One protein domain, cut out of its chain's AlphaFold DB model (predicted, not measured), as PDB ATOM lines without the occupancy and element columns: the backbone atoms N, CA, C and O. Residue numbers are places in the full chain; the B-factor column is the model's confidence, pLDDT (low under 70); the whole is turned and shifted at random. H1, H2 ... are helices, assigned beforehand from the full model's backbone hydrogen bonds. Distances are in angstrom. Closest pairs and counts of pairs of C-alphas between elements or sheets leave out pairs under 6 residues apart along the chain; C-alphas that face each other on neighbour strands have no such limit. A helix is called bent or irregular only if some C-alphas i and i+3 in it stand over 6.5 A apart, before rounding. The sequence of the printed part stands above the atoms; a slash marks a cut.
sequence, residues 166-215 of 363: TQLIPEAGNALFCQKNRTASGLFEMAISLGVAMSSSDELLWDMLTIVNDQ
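What this domain is: This is residues 166 to 215 of the 363 residues of an uncharacterized protein of Chloroflexi bacterium HGW-Chloroflexi-6 (UniProt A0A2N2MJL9). Two helices, H1 and H2, lie side by side as a helical hairpin, and a third, H3, is set steeply across one side of that pair. The three centres make a triangle, and the link of residues 194 to 199 leads from the end of H2 over to the beginning of H3. The printed part has 50 residues with three named helices, in the order H1, H2, H3, and no named strand; the class is all helix. The whole is compact, with a radius of gyration of the C-alphas of 9.6 A, and rounded, spanning 25 by 19 by 17 A.

Where its parts are: H1, residues 166 to 177, is 18.4 A long from C-alpha 166 at (136.870, 108.166, 108.471) to C-alpha 177. It is irregular, but only just: C-alphas 166 and 169 are 7.0 A apart. H2, residues 181 to 193, measures 18.1 A and begins with C-alpha 181 at (142.339, 125.665, 102.166). H3, residues 200 to 214, measures 20.8 A and ends with C-alpha 214 at (148.123, 131.640, 110.991).

How they stand to each other: H1 and H2 form a helical hairpin and touch, at a shallow tilt of 24 degrees, opposite ways; their closest C-alphas, of Ala 172 and Ala 184, are 4.1 A apart. H1 and H3 only just touch, with 3 pairs of C-alphas within 8 A, through residues 169 to 173 of H1 and 202 to 205 of H3. Their closest C-alphas, of Gly 173 and Leu 205, are 7.0 A apart, and they run the same way at a steep tilt of 55 degrees. H3 touches H2 with residues 206 to 209 alone; the closest C-alphas, of Asn 181 and Leu 209, are 6.8 A apart. H2 and H3 run opposite ways at a steep tilt of 58 degrees. The helix packing is mostly crossed, but only just, with 1 of the 3 touching pairs at a shallow tilt. In H2 and H3 every O i to N i+4 pair is within hydrogen-bond range; in H1, 7 of 8 are.

The domain as a whole: The two C-alphas farthest apart, of Thr 166 and Gln 215, are 28.3 A from each other. The printed part has no cut. The link from H1 to H2 is tight, and that from H2 to H3 is short. Mean pLDDT of the printed part is 83.5, and residue 215 alone is under 70.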
ATOM      1  N   THR A 166     135.617 108.710 109.018       88.38
ATOM      2  CA  THR A 166     136.870 108.166 108.471       88.38
ATOM      3  C   THR A 166     137.286 108.826 107.156       88.38
ATOM      4  O   THR A 166     138.463 108.794 106.806       88.38
ATOM      5  N   GLN A 167     136.349 109.460 106.443       89.88
ATOM      6  CA  GLN A 167     136.611 110.149 105.177       89.88
ATOM      7  C   GLN A 167     137.026 111.613 105.363       89.88
ATOM      8  O   GLN A 167     137.502 112.224 104.413       89.88
ATOM      9  N   LEU A 168     136.928 112.170 106.577       91.31
ATOM     10  CA  LEU A 168     137.234 113.583 106.831       91.31
ATOM     11  C   LEU A 168     138.674 113.957 106.454       91.31
ATOM     12  O   LEU A 168     138.887 114.992 105.832       91.31
ATOM     13  N   ILE A 169     139.655 113.121 106.805       90.06
ATOM     14  CA  ILE A 169     141.072 113.367 106.497       90.06
ATOM     15  C   ILE A 169     141.349 113.249 104.983       90.06
ATOM     16  O   ILE A 169     141.881 114.206 104.418       90.06
ATOM     17  N   PRO A 170     140.950 112.160 104.287       87.81
ATOM     18  CA  PRO A 170     141.061 112.086 102.829       87.81
ATOM     19  C   PRO A 170     140.389 113.257 102.101       87.81
ATOM     20  O   PRO A 170     140.965 113.842 101.182       87.81
ATOM     21  N   GLU A 171     139.183 113.644 102.524       87.38
ATOM     22  CA  GLU A 171     138.472 114.787 101.951       87.38
ATOM     23  C   GLU A 171     139.189 116.111 102.231       87.38
ATOM     24  O   GLU A 171     139.234 116.971 101.349       87.38
ATOM     25  N   ALA A 172     139.803 116.272 103.408       87.19
ATOM     26  CA  ALA A 172     140.620 117.439 103.725       87.19
ATOM     27  C   ALA A 172     141.845 117.536 102.804       87.19
ATOM     28  O   ALA A 172     142.109 118.604 102.248       87.19
ATOM     29  N   GLY A 173     142.548 116.421 102.579       83.88
ATOM     30  CA  GLY A 173     143.661 116.343 101.631       83.88
ATOM     31  C   GLY A 173     143.238 116.697 100.202       83.88
ATOM     32  O   GLY A 173     143.879 117.525  99.553       83.88
ATOM     33  N   ASN A 174     142.106 116.159  99.738       81.69
ATOM     34  CA  ASN A 174     141.536 116.478  98.424       81.69
ATOM     35  C   ASN A 174     141.133 117.954  98.299       81.69
ATOM     36  O   ASN A 174     141.370 118.581  97.263       81.69
ATOM     37  N   ALA A 175     140.535 118.525  99.347       82.00
ATOM     38  CA  ALA A 175     140.186 119.938  99.392       82.00
ATOM     39  C   ALA A 175     141.447 120.810  99.302       82.00
ATOM     40  O   ALA A 175     141.481 121.740  98.499       82.00
ATOM     41  N   LEU A 176     142.501 120.473 100.048       80.06
ATOM     42  CA  LEU A 176     143.778 121.186 100.010       80.06
ATOM     43  C   LEU A 176     144.446 121.085  98.631       80.06
ATOM     44  O   LEU A 176     144.913 122.089  98.097       80.06
ATOM     45  N   PHE A 177     144.419 119.905  98.003       76.31
ATOM     46  CA  PHE A 177     144.898 119.713  96.631       76.31
ATOM     47  C   PHE A 177     144.142 120.595  95.625       76.31
ATOM     48  O   PHE A 177     144.757 121.179  94.732       76.31
ATOM     49  N   CYS A 178     142.828 120.743  95.810       76.94
ATOM     50  CA  CYS A 178     141.976 121.653  95.044       76.94
ATOM     51  C   CYS A 178     142.128 123.138  95.440       76.94
ATOM     52  O   CYS A 178     141.308 123.948  95.012       76.94
ATOM     53  N   GLN A 179     143.123 123.498  96.264       76.44
ATOM     54  CA  GLN A 179     143.357 124.855  96.788       76.44
ATOM     55  C   GLN A 179     142.184 125.406  97.629       76.44
ATOM     56  O   GLN A 179     142.027 126.610  97.819       76.44
ATOM     57  N   LYS A 180     141.347 124.520  98.185       78.50
ATOM     58  CA  LYS A 180     140.222 124.849  99.075       78.50
ATOM     59  C   LYS A 180     140.665 124.823 100.537       78.50
ATOM     60  O   LYS A 180     140.136 124.064 101.352       78.50
ATOM     61  N   ASN A 181     141.638 125.668 100.874       78.12
ATOM     62  CA  ASN A 181     142.339 125.665 102.166       78.12
ATOM     63  C   ASN A 181     141.382 125.740 103.369       78.12
ATOM     64  O   ASN A 181     141.509 124.976 104.320       78.12
ATOM     65  N   ARG A 182     140.369 126.616 103.322       77.19
ATOM     66  CA  ARG A 182     139.396 126.761 104.423       77.19
ATOM     67  C   ARG A 182     138.568 125.495 104.642       77.19
ATOM     68  O   ARG A 182     138.358 125.090 105.782       77.19
ATOM     69  N   THR A 183     138.128 124.864 103.554       80.25
ATOM     70  CA  THR A 183     137.388 123.597 103.597       80.25
ATOM     71  C   THR A 183     138.264 122.495 104.178       80.25
ATOM     72  O   THR A 183     137.837 121.811 105.106       80.25
ATOM     73  N   ALA A 184     139.511 122.384 103.709       84.44
ATOM     74  CA  ALA A 184     140.485 121.461 104.278       84.44
ATOM     75  C   ALA A 184     140.676 121.696 105.787       84.44
ATOM     76  O   ALA A 184     140.711 120.739 106.554       84.44
ATOM     77  N   SER A 185     140.711 122.961 106.225       83.88
ATOM     78  CA  SER A 185     140.956 123.316 107.630       83.88
ATOM     79  C   SER A 185     139.817 122.846 108.507       83.88
ATOM     80  O   SER A 185     140.043 122.151 109.490       83.88
ATOM     81  N   GLY A 186     138.580 123.152 108.108       82.75
ATOM     82  CA  GLY A 186     137.401 122.698 108.837       82.75
ATOM     83  C   GLY A 186     137.334 121.173 108.947       82.75
ATOM     84  O   GLY A 186     137.003 120.656 110.012       82.75
ATOM     85  N   LEU A 187     137.679 120.450 107.878       88.44
ATOM     86  CA  LEU A 187     137.669 118.985 107.868       88.44
ATOM     87  C   LEU A 187     138.760 118.385 108.767       88.44
ATOM     88  O   LEU A 187     138.457 117.491 109.559       88.44
ATOM     89  N   PHE A 188     139.991 118.905 108.715       88.94
ATOM     90  CA  PHE A 188     141.060 118.489 109.628       88.94
ATOM     91  C   PHE A 188     140.711 118.793 111.086       88.94
ATOM     92  O   PHE A 188     140.806 117.910 111.935       88.94
ATOM     93  N   GLU A 189     140.242 120.005 111.390       88.06
ATOM     94  CA  GLU A 189     139.845 120.377 112.751       88.06
ATOM     95  C   GLU A 189     138.709 119.488 113.278       88.06
ATOM     96  O   GLU A 189     138.699 119.120 114.456       88.06
ATOM     97  N   MET A 190     137.752 119.126 112.419       91.25
ATOM     98  CA  MET A 190     136.685 118.190 112.764       91.25
ATOM     99  C   MET A 190     137.258 116.803 113.077       91.25
ATOM    100  O   MET A 190     136.978 116.257 114.145       91.25
ATOM    101  N   ALA A 191     138.102 116.258 112.198       92.25
ATOM    102  CA  ALA A 191     138.735 114.955 112.383       92.25
ATOM    103  C   ALA A 191     139.555 114.888 113.685       92.25
ATOM    104  O   ALA A 191     139.403 113.949 114.470       92.25
ATOM    105  N   ILE A 192     140.354 115.922 113.964       88.75
ATOM    106  CA  ILE A 192     141.154 116.041 115.190       88.75
ATOM    107  C   ILE A 192     140.250 116.105 116.426       88.75
ATOM    108  O   ILE A 192     140.502 115.405 117.408       88.75
ATOM    109  N   SER A 193     139.161 116.884 116.385       88.31
ATOM    110  CA  SER A 193     138.222 116.990 117.517       88.31
ATOM    111  C   SER A 193     137.569 115.647 117.876       88.31
ATOM    112  O   SER A 193     137.315 115.361 119.052       88.31
ATOM    113  N   LEU A 194     137.369 114.794 116.867       92.12
ATOM    114  CA  LEU A 194     136.830 113.442 116.986       92.12
ATOM    115  C   LEU A 194     137.889 112.389 117.343       92.12
ATOM    116  O   LEU A 194     137.527 111.248 117.622       92.12
ATOM    117  N   GLY A 195     139.174 112.752 117.363       89.25
ATOM    118  CA  GLY A 195     140.271 111.822 117.627       89.25
ATOM    119  C   GLY A 195     140.515 110.827 116.490       89.25
ATOM    120  O   GLY A 195     140.957 109.708 116.747       89.25
ATOM    121  N   VAL A 196     140.209 111.205 115.244       90.56
ATOM    122  CA  VAL A 196     140.537 110.387 114.069       90.56
ATOM    123  C   VAL A 196     142.061 110.301 113.939       90.56
ATOM    124  O   VAL A 196     142.759 111.311 114.017       90.56
ATOM    125  N   ALA A 197     142.581 109.086 113.770       87.81
ATOM    126  CA  ALA A 197     144.015 108.859 113.632       87.81
ATOM    127  C   ALA A 197     144.552 109.478 112.333       87.81
ATOM    128  O   ALA A 197     143.955 109.307 111.273       87.81
ATOM    129  N   MET A 198     145.698 110.151 112.430       85.94
ATOM    130  CA  MET A 198     146.398 110.784 111.313       85.94
ATOM    131  C   MET A 198     147.700 110.037 111.017       85.94
ATOM    132  O   MET A 198     148.426 109.645 111.932       85.94
ATOM    133  N   SER A 199     147.999 109.831 109.737       84.62
ATOM    134  CA  SER A 199     149.324 109.411 109.283       84.62
ATOM    135  C   SER A 199     150.307 110.589 109.313       84.62
ATOM    136  O   SER A 199     149.905 111.748 109.387       84.62
ATOM    137  N   SER A 200     151.609 110.323 109.175       79.44
ATOM    138  CA  SER A 200     152.616 111.392 109.049       79.44
ATOM    139  C   SER A 200     152.374 112.306 107.841       79.44
ATOM    140  O   SER A 200     152.711 113.487 107.887       79.44
ATOM    141  N   SER A 201     151.777 111.772 106.772       80.12
ATOM    142  CA  SER A 201     151.358 112.548 105.604       80.12
ATOM    143  C   SER A 201     150.215 113.509 105.937       80.12
ATOM    144  O   SER A 201     150.240 114.661 105.517       80.12
ATOM    145  N   ASP A 202     149.239 113.068 106.731       84.38
ATOM    146  CA  ASP A 202     148.103 113.904 107.137       84.38
ATOM    147  C   ASP A 202     148.547 115.022 108.084       84.38
ATOM    148  O   ASP A 202     148.090 116.159 107.975       84.38
ATOM    149  N   GLU A 203     149.474 114.714 108.996       81.94
ATOM    150  CA  GLU A 203     150.054 115.692 109.924       81.94
ATOM    151  C   GLU A 203     150.815 116.784 109.176       81.94
ATOM    152  O   GLU A 203     150.634 117.967 109.453       81.94
ATOM    153  N   LEU A 204     151.589 116.391 108.166       81.62
ATOM    154  CA  LEU A 204     152.290 117.306 107.278       81.62
ATOM    155  C   LEU A 204     151.332 118.268 106.552       81.62
ATOM    156  O   LEU A 204     151.600 119.469 106.478       81.62
ATOM    157  N   LEU A 205     150.218 117.756 106.018       83.56
ATOM    158  CA  LEU A 205     149.211 118.582 105.342       83.56
ATOM    159  C   LEU A 205     148.534 119.559 106.312       83.56
ATOM    160  O   LEU A 205     148.315 120.723 105.966       83.56
ATOM    161  N   TRP A 206     148.246 119.109 107.533       84.69
ATOM    162  CA  TRP A 206     147.694 119.960 108.582       84.69
ATOM    163  C   TRP A 206     148.664 121.070 109.019       84.69
ATOM    164  O   TRP A 206     148.256 122.227 109.167       84.69
ATOM    165  N   ASP A 207     149.955 120.762 109.156       81.12
ATOM    166  CA  ASP A 207     150.985 121.748 109.498       81.12
ATOM    167  C   ASP A 207     151.099 122.840 108.423       81.12
ATOM    168  O   ASP A 207     151.132 124.032 108.742       81.12
ATOM    169  N   MET A 208     151.092 122.460 107.138       82.25
ATOM    170  CA  MET A 208     151.096 123.415 106.019       82.25
ATOM    171  C   MET A 208     149.889 124.344 106.062       82.25
ATOM    172  O   MET A 208     150.015 125.550 105.851       82.25
ATOM    173  N   LEU A 209     148.718 123.788 106.344       81.94
ATOM    174  CA  LEU A 209     147.490 124.558 106.398       81.94
ATOM    175  C   LEU A 209     147.468 125.532 107.580       81.94
ATOM    176  O   LEU A 209     147.049 126.678 107.426       81.94
ATOM    177  N   THR A 210     147.998 125.107 108.727       79.25
ATOM    178  CA  THR A 210     148.198 125.974 109.894       79.25
ATOM    179  C   THR A 210     149.129 127.141 109.553       79.25
ATOM    180  O   THR A 210     148.833 128.287 109.882       79.25
ATOM    181  N   ILE A 211     150.221 126.885 108.823       80.38
ATOM    182  CA  ILE A 211     151.135 127.936 108.352       80.38
ATOM    183  C   ILE A 211     150.416 128.919 107.422       80.38
ATOM    184  O   ILE A 211     150.581 130.129 107.568       80.38
ATOM    185  N   VAL A 212     149.609 128.424 106.484       80.88
ATOM    186  CA  VAL A 212     148.864 129.271 105.543       80.88
ATOM    187  C   VAL A 212     147.828 130.144 106.253       80.88
ATOM    188  O   VAL A 212     147.672 131.309 105.887       80.88
ATOM    189  N   ASN A 213     147.149 129.609 107.269       76.00
ATOM    190  CA  ASN A 213     146.091 130.322 107.984       76.00
ATOM    191  C   ASN A 213     146.631 131.295 109.046       76.00
ATOM    192  O   ASN A 213     146.127 132.412 109.146       76.00
ATOM    193  N   ASP A 214     147.660 130.901 109.806       70.38
ATOM    194  CA  ASP A 214     148.123 131.640 110.991       70.38
ATOM    195  C   ASP A 214     149.531 132.241 110.856       70.38
ATOM    196  O   ASP A 214     149.968 132.977 111.745       70.38
ATOM    197  N   GLN A 215     150.278 131.913 109.793       67.88
ATOM    198  CA  GLN A 215     151.687 132.300 109.586       67.88
ATOM    199  C   GLN A 215     152.605 131.965 110.779       67.88
ATOM    200  O   GLN A 215     153.645 132.599 110.993       67.88
TER     201      GLN A 215